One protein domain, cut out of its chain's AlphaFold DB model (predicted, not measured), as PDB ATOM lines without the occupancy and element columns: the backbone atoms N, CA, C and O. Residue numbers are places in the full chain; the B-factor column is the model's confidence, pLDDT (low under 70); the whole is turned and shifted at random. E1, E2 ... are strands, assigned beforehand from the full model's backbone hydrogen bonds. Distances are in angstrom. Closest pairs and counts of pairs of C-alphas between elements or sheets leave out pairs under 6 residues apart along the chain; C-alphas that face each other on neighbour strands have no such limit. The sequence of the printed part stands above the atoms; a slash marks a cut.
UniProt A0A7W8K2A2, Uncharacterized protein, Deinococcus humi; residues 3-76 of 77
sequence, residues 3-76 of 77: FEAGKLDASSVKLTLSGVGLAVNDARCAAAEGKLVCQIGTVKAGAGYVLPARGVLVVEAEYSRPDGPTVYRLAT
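Overview. This is residues 3 to 76 of the 77 residues of an uncharacterized protein of Deinococcus humi (UniProt A0A7W8K2A2). One long, twisted sheet of five antiparallel strands, E2 E3 E1 E5 E6, makes the body. Over one of its faces, a small pairing joins residues 3 to 4 to E4. The 74 printed residues hold six named strands, E1 to E6 along the chain, and no named helix: all strand, compact, radius of gyration of the C-alphas 11.9 A, spans 35 by 19 by 19 A.

Arrangement. Residues 3 to 4 pair antiparallel with residues 48 to 49 of E4, residues 48 to 50, which pairs with no named strand. E1, residues 10 to 24, bends by 148 degrees at residue 21. Its antiparallel neighbours are E3, residues 35 to 43, with N 15 to O 38 2.9 A, and E5, residues 53 to 65, with N 16 to O 60 2.7 A, both within hydrogen-bond range. Edge strands E2, residues 29 to 32, and E6, residues 68 to 75, form hairpins with E3, N 30 to O 37 2.9 A, and E5, N 61 to O 72 2.8 A.

Along the chain. E1 begins at C-alpha 10, (-24.461, 25.703, 36.330); E5, 25.0 A long, ends at C-alpha 65, (-20.092, 25.735, 39.422).

Size, cuts and confidence. The printed part has no cut. Residues 68 to 69 and 71 to 76 have pLDDT under 70.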
ATOM      1  N   PHE A   3     -34.809  21.306  35.909       82.88
ATOM      2  CA  PHE A   3     -33.520  21.524  36.561       82.88
ATOM      3  C   PHE A   3     -33.362  23.020  36.822       82.88
ATOM      4  O   PHE A   3     -33.534  23.811  35.898       82.88
ATOM      5  N   GLU A   4     -33.035  23.426  38.045       84.94
ATOM      6  CA  GLU A   4     -32.821  24.837  38.381       84.94
ATOM      7  C   GLU A   4     -31.358  25.096  38.720       84.94
ATOM      8  O   GLU A   4     -30.786  24.433  39.584       84.94
ATOM      9  N   ALA A   5     -30.757  26.098  38.075       80.94
ATOM     10  CA  ALA A   5     -29.378  26.480  38.369       80.94
ATOM     11  C   ALA A   5     -29.233  27.133  39.755       80.94
ATOM     12  O   ALA A   5     -28.141  27.156  40.315       80.94
ATOM     13  N   GLY A   6     -30.323  27.617  40.361       84.19
ATOM     14  CA  GLY A   6     -30.287  28.267  41.670       84.19
ATOM     15  C   GLY A   6     -29.605  29.634  41.605       84.19
ATOM     16  O   GLY A   6     -29.857  30.405  40.685       84.19
ATOM     17  N   LYS A   7     -28.757  29.964  42.588       83.81
ATOM     18  CA  LYS A   7     -28.118  31.294  42.704       83.81
ATOM     19  C   LYS A   7     -26.841  31.473  41.870       83.81
ATOM     20  O   LYS A   7     -26.341  32.589  41.794       83.81
ATOM     21  N   LEU A   8     -26.308  30.402  41.285       86.00
ATOM     22  CA  LEU A   8     -25.049  30.402  40.537       86.00
ATOM     23  C   LEU A   8     -25.238  29.721  39.182       86.00
ATOM     24  O   LEU A   8     -26.075  28.828  39.053       86.00
ATOM     25  N   ASP A   9     -24.442  30.126  38.194       87.75
ATOM     26  CA  ASP A   9     -24.421  29.480  36.883       87.75
ATOM     27  C   ASP A   9     -24.011  28.013  37.034       87.75
ATOM     28  O   ASP A   9     -23.011  27.700  37.683       87.75
ATOM     29  N   ALA A  10     -24.784  27.116  36.429       86.69
ATOM     30  CA  ALA A  10     -24.461  25.703  36.330       86.69
ATOM     31  C   ALA A  10     -23.906  25.429  34.928       86.69
ATOM     32  O   ALA A  10     -24.625  25.540  33.936       86.69
ATOM     33  N   SER A  11     -22.632  25.075  34.848       88.06
ATOM     34  CA  SER A  11     -21.918  24.775  33.604       88.06
ATOM     35  C   SER A  11     -21.764  23.268  33.421       88.06
ATOM     36  O   SER A  11     -21.808  22.511  34.387       88.06
ATOM     37  N   SER A  12     -21.563  22.820  32.181       87.94
ATOM     38  CA  SER A  12     -21.399  21.395  31.843       87.94
ATOM     39  C   SER A  12     -22.511  20.495  32.404       87.94
ATOM     40  O   SER A  12     -22.257  19.374  32.831       87.94
ATOM     41  N   VAL A  13     -23.748  20.995  32.415       88.44
ATOM     42  CA  VAL A  13     -24.906  20.303  32.975       88.44
ATOM     43  C   VAL A  13     -25.209  19.051  32.159       88.44
ATOM     44  O   VAL A  13     -25.583  19.121  30.982       88.44
ATOM     45  N   LYS A  14     -25.098  17.908  32.824       89.75
ATOM     46  CA  LYS A  14     -25.457  16.580  32.349       89.75
ATOM     47  C   LYS A  14     -26.599  16.050  33.206       89.75
ATOM     48  O   LYS A  14     -26.462  15.910  34.416       89.75
ATOM     49  N   LEU A  15     -27.727  15.740  32.577       89.50
ATOM     50  CA  LEU A  15     -28.873  15.119  33.236       89.50
ATOM     51  C   LEU A  15     -28.943  13.653  32.822       89.50
ATOM     52  O   LEU A  15     -29.015  13.353  31.638       89.50
ATOM     53  N   THR A  16     -28.931  12.744  33.784       90.06
ATOM     54  CA  THR A  16     -29.110  11.308  33.574       90.06
ATOM     55  C   THR A  16     -30.467  10.906  34.123       90.06
ATOM     56  O   THR A  16     -30.770  11.137  35.287       90.06
ATOM     57  N   LEU A  17     -31.299  10.315  33.281       88.31
ATOM     58  CA  LEU A  17     -32.683   9.968  33.566       88.31
ATOM     59  C   LEU A  17     -32.809   8.452  33.549       88.31
ATOM     60  O   LEU A  17     -32.383   7.811  32.590       88.31
ATOM     61  N   SER A  18     -33.405   7.886  34.587       88.69
ATOM     62  CA  SER A  18     -33.653   6.446  34.699       88.69
ATOM     63  C   SER A  18     -35.108   6.198  35.085       88.69
ATOM     64  O   SER A  18     -35.708   7.003  35.799       88.69
ATOM     65  N   GLY A  19     -35.692   5.101  34.610       87.38
ATOM     66  CA  GLY A  19     -37.101   4.787  34.840       87.38
ATOM     67  C   GLY A  19     -37.669   3.800  33.821       87.38
ATOM     68  O   GLY A  19     -36.917   3.118  33.128       87.38
ATOM     69  N   VAL A  20     -38.998   3.710  33.744       84.81
ATOM     70  CA  VAL A  20     -39.723   2.700  32.955       84.81
ATOM     71  C   VAL A  20     -40.523   3.379  31.848       84.81
ATOM     72  O   VAL A  20     -41.265   4.322  32.105       84.81
ATOM     73  N   GLY A  21     -40.391   2.897  30.606       82.56
ATOM     74  CA  GLY A  21     -41.039   3.529  29.446       82.56
ATOM     75  C   GLY A  21     -40.475   4.922  29.151       82.56
ATOM     76  O   GLY A  21     -41.224   5.839  28.813       82.56
ATOM     77  N   LEU A  22     -39.162   5.090  29.348       83.69
ATOM     78  CA  LEU A  22     -38.516   6.392  29.308       83.69
ATOM     79  C   LEU A  22     -38.545   6.983  27.897       83.69
ATOM     80  O   LEU A  22     -38.036   6.390  26.948       83.69
ATOM     81  N   ALA A  23     -39.118   8.175  27.780       82.38
ATOM     82  CA  ALA A  23     -39.175   8.919  26.532       82.38
ATOM     83  C   ALA A  23     -38.848  10.384  26.802       82.38
ATOM     84  O   ALA A  23     -39.428  11.006  27.695       82.38
ATOM     85  N   VAL A  24     -37.927  10.937  26.019       83.38
ATOM     86  CA  VAL A  24     -37.512  12.337  26.095       83.38
ATOM     87  C   VAL A  24     -37.634  12.946  24.711       83.38
ATOM     88  O   VAL A  24     -37.216  12.338  23.730       83.38
ATOM     89  N   ASN A  25     -38.213  14.143  24.640       83.00
ATOM     90  CA  ASN A  25     -38.329  14.892  23.393       83.00
ATOM     91  C   ASN A  25     -37.301  16.031  23.351       83.00
ATOM     92  O   ASN A  25     -37.667  17.204  23.365       83.00
ATOM     93  N   ASP A  26     -36.014  15.677  23.371       82.31
ATOM     94  CA  ASP A  26     -34.905  16.625  23.242       82.31
ATOM     95  C   ASP A  26     -33.730  15.963  22.504       82.31
ATOM     96  O   ASP A  26     -33.281  14.877  22.869       82.31
ATOM     97  N   ALA A  27     -33.237  16.618  21.452       84.31
ATOM     98  CA  ALA A  27     -32.166  16.100  20.599       84.31
ATOM     99  C   ALA A  27     -30.798  16.041  21.301       84.31
ATOM    100  O   ALA A  27     -29.878  15.388  20.811       84.31
ATOM    101  N   ARG A  28     -30.644  16.720  22.442       86.06
ATOM    102  CA  ARG A  28     -29.421  16.697  23.260       86.06
ATOM    103  C   ARG A  28     -29.346  15.472  24.167       86.06
ATOM    104  O   ARG A  28     -28.358  15.309  24.888       86.06
ATOM    105  N   CYS A  29     -30.393  14.650  24.173       88.62
ATOM    106  CA  CYS A  29     -30.495  13.448  24.977       88.62
ATOM    107  C   CYS A  29     -30.222  12.203  24.139       88.62
ATOM    108  O   CYS A  29     -30.865  11.970  23.118       88.62
ATOM    109  N   ALA A  30     -29.297  11.375  24.611       88.38
ATOM    110  CA  ALA A  30     -28.972  10.088  24.020       88.38
ATOM    111  C   ALA A  30     -29.337   8.959  24.988       88.38
ATOM    112  O   ALA A  30     -29.115   9.061  26.197       88.38
ATOM    113  N   ALA A  31     -29.901   7.875  24.458       84.69
ATOM    114  CA  ALA A  31     -30.125   6.666  25.236       84.69
ATOM    115  C   ALA A  31     -28.783   5.965  25.507       84.69
ATOM    116  O   ALA A  31     -27.985   5.773  24.592       84.69
ATOM    117  N   ALA A  32     -28.547   5.573  26.757       84.19
ATOM    118  CA  ALA A  32     -27.363   4.845  27.196       84.19
ATOM    119  C   ALA A  32     -27.768   3.815  28.260       84.19
ATOM    120  O   ALA A  32     -28.207   4.191  29.343       84.19
ATOM    121  N   GLU A  33     -27.648   2.521  27.941       79.19
ATOM    122  CA  GLU A  33     -27.797   1.402  28.894       79.19
ATOM    123  C   GLU A  33     -29.066   1.461  29.778       79.19
ATOM    124  O   GLU A  33     -29.012   1.318  30.997       79.19
ATOM    125  N   GLY A  34     -30.237   1.705  29.174       76.94
ATOM    126  CA  GLY A  34     -31.512   1.788  29.910       76.94
ATOM    127  C   GLY A  34     -31.737   3.114  30.650       76.94
ATOM    128  O   GLY A  34     -32.713   3.261  31.385       76.94
ATOM    129  N   LYS A  35     -30.857   4.090  30.431       86.44
ATOM    130  CA  LYS A  35     -30.970   5.473  30.892       86.44
ATOM    131  C   LYS A  35     -31.003   6.425  29.696       86.44
ATOM    132  O   LYS A  35     -30.646   6.056  28.577       86.44
ATOM    133  N   LEU A  36     -31.405   7.669  29.926       89.06
ATOM    134  CA  LEU A  36     -31.254   8.769  28.973       89.06
ATOM    135  C   LEU A  36     -30.307   9.813  29.547       89.06
ATOM    136  O   LEU A  36     -30.517  10.306  30.649       89.06
ATOM    137  N   VAL A  37     -29.264  10.145  28.797       90.38
ATOM    138  CA  VAL A  37     -28.248  11.121  29.185       90.38
ATOM    139  C   VAL A  37     -28.389  12.349  28.298       90.38
ATOM    140  O   VAL A  37     -28.202  12.271  27.089       90.38
ATOM    141  N   CYS A  38     -28.700  13.486  28.905       89.38
ATOM    142  CA  CYS A  38     -28.895  14.772  28.255       89.38
ATOM    143  C   CYS A  38     -27.746  15.722  28.575       89.38
ATOM    144  O   CYS A  38     -27.514  16.035  29.745       89.38
ATOM    145  N   GLN A  39     -27.065  16.228  27.548       90.38
ATOM    146  CA  GLN A  39     -26.055  17.275  27.715       90.38
ATOM    147  C   GLN A  39     -26.650  18.650  27.420       90.38
ATOM    148  O   GLN A  39     -26.862  19.033  26.272       90.38
ATOM    149  N   ILE A  40     -26.938  19.405  28.479       87.38
ATOM    150  CA  ILE A  40     -27.632  20.694  28.381       87.38
ATOM    151  C   ILE A  40     -26.650  21.840  28.115       87.38
ATOM    152  O   ILE A  40     -27.011  22.817  27.456       87.38
ATOM    153  N   GLY A  41     -25.407  21.715  28.590       87.38
ATOM    154  CA  GLY A  41     -24.392  22.763  28.502       87.38
ATOM    155  C   GLY A  41     -24.442  23.683  29.718       87.38
ATOM    156  O   GLY A  41     -24.205  23.226  30.829       87.38
ATOM    157  N   THR A  42     -24.730  24.971  29.528       88.94
ATOM    158  CA  THR A  42     -24.757  25.953  30.630       88.94
ATOM    159  C   THR A  42     -26.174  26.446  30.899       88.94
ATOM    160  O   THR A  42     -26.891  26.823  29.970       88.94
ATOM    161  N   VAL A  43     -26.565  26.489  32.170       88.94
ATOM    162  CA  VAL A  43     -27.820  27.062  32.664       88.94
ATOM    163  C   VAL A  43     -27.471  28.226  33.589       88.94
ATOM    164  O   VAL A  43     -26.772  28.047  34.583       88.94
ATOM    165  N   LYS A  44     -27.936  29.431  33.245       88.88
ATOM    166  CA  LYS A  44     -27.620  30.658  33.989       88.88
ATOM    167  C   LYS A  44     -28.265  30.679  35.376       88.88
ATOM    168  O   LYS A  44     -29.347  30.124  35.563       88.88
ATOM    169  N   ALA A  45     -27.648  31.389  36.312       87.69
ATOM    170  CA  ALA A  45     -28.189  31.688  37.628       87.69
ATOM    171  C   ALA A  45     -29.609  32.265  37.517       87.69
ATOM    172  O   ALA A  45     -29.903  33.101  36.661       87.69
ATOM    173  N   GLY A  46     -30.509  31.790  38.374       85.62
ATOM    174  CA  GLY A  46     -31.927  32.148  38.370       85.62
ATOM    175  C   GLY A  46     -32.744  31.524  37.234       85.62
ATOM    176  O   GLY A  46     -33.965  31.667  37.235       85.62
ATOM    177  N   ALA A  47     -32.117  30.818  36.287       88.50
ATOM    178  CA  ALA A  47     -32.817  30.127  35.214       88.50
ATOM    179  C   ALA A  47     -33.082  28.654  35.555       88.50
ATOM    180  O   ALA A  47     -32.332  27.987  36.279       88.50
ATOM    181  N   GLY A  48     -34.167  28.143  34.979       85.69
ATOM    182  CA  GLY A  48     -34.502  26.729  34.974       85.69
ATOM    183  C   GLY A  48     -34.459  26.176  33.557       85.69
ATOM    184  O   GLY A  48     -34.912  26.823  32.615       85.69
ATOM    185  N   TYR A  49     -33.941  24.966  33.412       84.62
ATOM    186  CA  TYR A  49     -34.074  24.177  32.201       84.62
ATOM    187  C   TYR A  49     -35.215  23.173  32.383       84.62
ATOM    188  O   TYR A  49     -35.234  22.395  33.339       84.62
ATOM    189  N   VAL A  50     -36.190  23.206  31.478       85.88
ATOM    190  CA  VAL A  50     -37.338  22.297  31.501       85.88
ATOM    191  C   VAL A  50     -37.119  21.220  30.455       85.88
ATOM    192  O   VAL A  50     -37.019  21.518  29.270       85.88
ATOM    193  N   LEU A  51     -37.090  19.968  30.909       83.00
ATOM    194  CA  LEU A  51     -36.990  18.807  30.043       83.00
ATOM    195  C   LEU A  51     -38.342  18.073  29.995       83.00
ATOM    196  O   LEU A  51     -38.793  17.545  31.028       83.00
ATOM    197  N   PRO A  52     -39.007  18.029  28.827       81.94
ATOM    198  CA  PRO A  52     -40.185  17.202  28.626       81.94
ATOM    199  C   PRO A  52     -39.757  15.733  28.525       81.94
ATOM    200  O   PRO A  52     -39.245  15.272  27.505       81.94
ATOM    201  N   ALA A  53     -39.972  15.005  29.618       84.25
ATOM    202  CA  ALA A  53     -39.658  13.592  29.758       84.25
ATOM    203  C   ALA A  53     -40.854  12.843  30.363       84.25
ATOM    204  O   ALA A  53     -41.596  13.412  31.170       84.25
ATOM    205  N   ARG A  54     -41.037  11.579  29.979       84.75
ATOM    206  CA  ARG A  54     -42.042  10.650  30.522       84.75
ATOM    207  C   ARG A  54     -41.370   9.381  31.035       84.75
ATOM    208  O   ARG A  54     -40.303   9.019  30.548       84.75
ATOM    209  N   GLY A  55     -42.010   8.724  32.005       84.00
ATOM    210  CA  GLY A  55     -41.519   7.467  32.579       84.00
ATOM    211  C   GLY A  55     -40.257   7.617  33.433       84.00
ATOM    212  O   GLY A  55     -39.555   6.640  33.662       84.00
ATOM    213  N   VAL A  56     -39.934   8.838  33.866       86.62
ATOM    214  CA  VAL A  56     -38.752   9.128  34.687       86.62
ATOM    215  C   VAL A  56     -39.063   8.812  36.148       86.62
ATOM    216  O   VAL A  56     -40.049   9.316  36.671       86.62
ATOM    217  N   LEU A  57     -38.213   8.002  36.779       85.06
ATOM    218  CA  LEU A  57     -38.256   7.684  38.215       85.06
ATOM    219  C   LEU A  57     -37.087   8.332  38.965       85.06
ATOM    220  O   LEU A  57     -37.201   8.743  40.112       85.06
ATOM    221  N   VAL A  58     -35.928   8.421  38.317       85.31
ATOM    222  CA  VAL A  58     -34.718   8.979  38.916       85.31
ATOM    223  C   VAL A  58     -34.080   9.952  37.951       85.31
ATOM    224  O   VAL A  58     -33.920   9.657  36.764       85.31
ATOM    225  N   VAL A  59     -33.664  11.094  38.488       85.94
ATOM    226  CA  VAL A  59     -32.876  12.096  37.786       85.94
ATOM    227  C   VAL A  59     -31.562  12.300  38.531       85.94
ATOM    228  O   VAL A  59     -31.528  12.621  39.713       85.94
ATOM    229  N   GLU A  60     -30.449  12.198  37.827       87.38
ATOM    230  CA  GLU A  60     -29.137  12.583  38.332       87.38
ATOM    231  C   GLU A  60     -28.657  13.789  37.525       87.38
ATOM    232  O   GLU A  60     -28.554  13.717  36.305       87.38
ATOM    233  N   ALA A  61     -28.392  14.912  38.182       86.88
ATOM    234  CA  ALA A  61     -27.826  16.102  37.566       86.88
ATOM    235  C   ALA A  61     -26.362  16.245  37.986       86.88
ATOM    236  O   ALA A  61     -26.048  16.335  39.167       86.88
ATOM    237  N   GLU A  62     -25.462  16.304  37.021       88.06
ATOM    238  CA  GLU A  62     -24.040  16.564  37.223       88.06
ATOM    239  C   GLU A  62     -23.713  17.893  36.553       88.06
ATOM    240  O   GLU A  62     -24.036  18.089  35.383       88.06
ATOM    241  N   TYR A  63     -23.149  18.837  37.298       87.06
ATOM    242  CA  TYR A  63     -22.800  20.149  36.766       87.06
ATOM    243  C   TYR A  63     -21.656  20.776  37.559       87.06
ATOM    244  O   TYR A  63     -21.437  20.483  38.732       87.06
ATOM    245  N   SER A  64     -20.931  21.682  36.920       86.25
ATOM    246  CA  SER A  64     -19.849  22.438  37.540       86.25
ATOM    247  C   SER A  64     -20.303  23.851  37.850       86.25
ATOM    248  O   SER A  64     -20.958  24.501  37.034       86.25
ATOM    249  N   ARG A  65     -19.915  24.344  39.017       84.62
ATOM    250  CA  ARG A  65     -20.092  25.735  39.422       84.62
ATOM    251  C   ARG A  65     -18.736  26.355  39.782       84.62
ATOM    252  O   ARG A  65     -17.758  25.619  39.929       84.62
ATOM    253  N   PRO A  66     -18.649  27.691  39.929       75.00
ATOM    254  CA  PRO A  66     -17.408  28.358  40.328       75.00
ATOM    255  C   PRO A  66     -16.859  27.895  41.687       75.00
ATOM    256  O   PRO A  66     -15.660  27.999  41.923       75.00
ATOM    257  N   ASP A  67     -17.720  27.386  42.570       76.88
ATOM    258  CA  ASP A  67     -17.383  26.827  43.884       76.88
ATOM    259  C   ASP A  67     -16.989  25.337  43.840       76.88
ATOM    260  O   ASP A  67     -16.525  24.802  44.846       76.88
ATOM    261  N   GLY A  68     -17.106  24.673  42.682       67.81
ATOM    262  CA  GLY A  68     -16.647  23.300  42.458       67.81
ATOM    263  C   GLY A  68     -17.624  22.420  41.661       67.81
ATOM    264  O   GLY A  68     -18.738  22.836  41.320       67.81
ATOM    265  N   PRO A  69     -17.221  21.177  41.331       67.88
ATOM    266  CA  PRO A  69     -18.115  20.196  40.721       67.88
ATOM    267  C   PRO A  69     -19.204  19.781  41.718       67.88
ATOM    268  O   PRO A  69     -18.913  19.373  42.841       67.88
ATOM    269  N   THR A  70     -20.466  19.872  41.304       71.69
ATOM    270  CA  THR A  70     -21.635  19.493  42.106       71.69
ATOM    271  C   THR A  70     -22.393  18.368  41.404       71.69
ATOM    272  O   THR A  70     -22.918  18.537  40.304       71.69
ATOM    273  N   VAL A  71     -22.497  17.211  42.060       68.06
ATOM    274  CA  VAL A  71     -23.381  16.120  41.628       68.06
ATOM    275  C   VAL A  71     -24.631  16.162  42.498       68.06
ATOM    276  O   VAL A  71     -24.564  15.937  43.705       68.06
ATOM    277  N   TYR A  72     -25.776  16.466  41.896       69.19
ATOM    278  CA  TYR A  72     -27.068  16.537  42.564       69.19
ATOM    279  C   TYR A  72     -27.976  15.409  42.070       69.19
ATOM    280  O   TYR A  72     -28.392  15.386  40.915       69.19
ATOM    281  N   ARG A  73     -28.311  14.458  42.944       64.44
ATOM    282  CA  ARG A  73     -29.286  13.401  42.642       64.44
ATOM    283  C   ARG A  73     -30.667  13.844  43.093       64.44
ATOM    284  O   ARG A  73     -30.880  14.089  44.274       64.44
ATOM    285  N   LEU A  74     -31.588  13.937  42.148       64.38
ATOM    286  CA  LEU A  74     -32.984  14.275  42.372       64.38
ATOM    287  C   LEU A  74     -33.809  13.014  42.080       64.38
ATOM    288  O   LEU A  74     -34.098  12.685  40.932       64.38
ATOM    289  N   ALA A  75     -34.150  12.261  43.123       56.41
ATOM    290  CA  ALA A  75     -35.174  11.232  42.986       56.41
ATOM    291  C   ALA A  75     -36.506  11.945  42.714       56.41
ATOM    292  O   ALA A  75     -36.882  12.853  43.457       56.41
ATOM    293  N   THR A  76     -37.165  11.604  41.611       54.94
ATOM    294  CA  THR A  76     -38.509  12.100  41.316       54.94
ATOM    295  C   THR A  76     -39.477  11.041  41.818       54.94
ATOM    296  O   THR A  76     -39.565   9.988  41.192       54.94
TER     297      THR A  76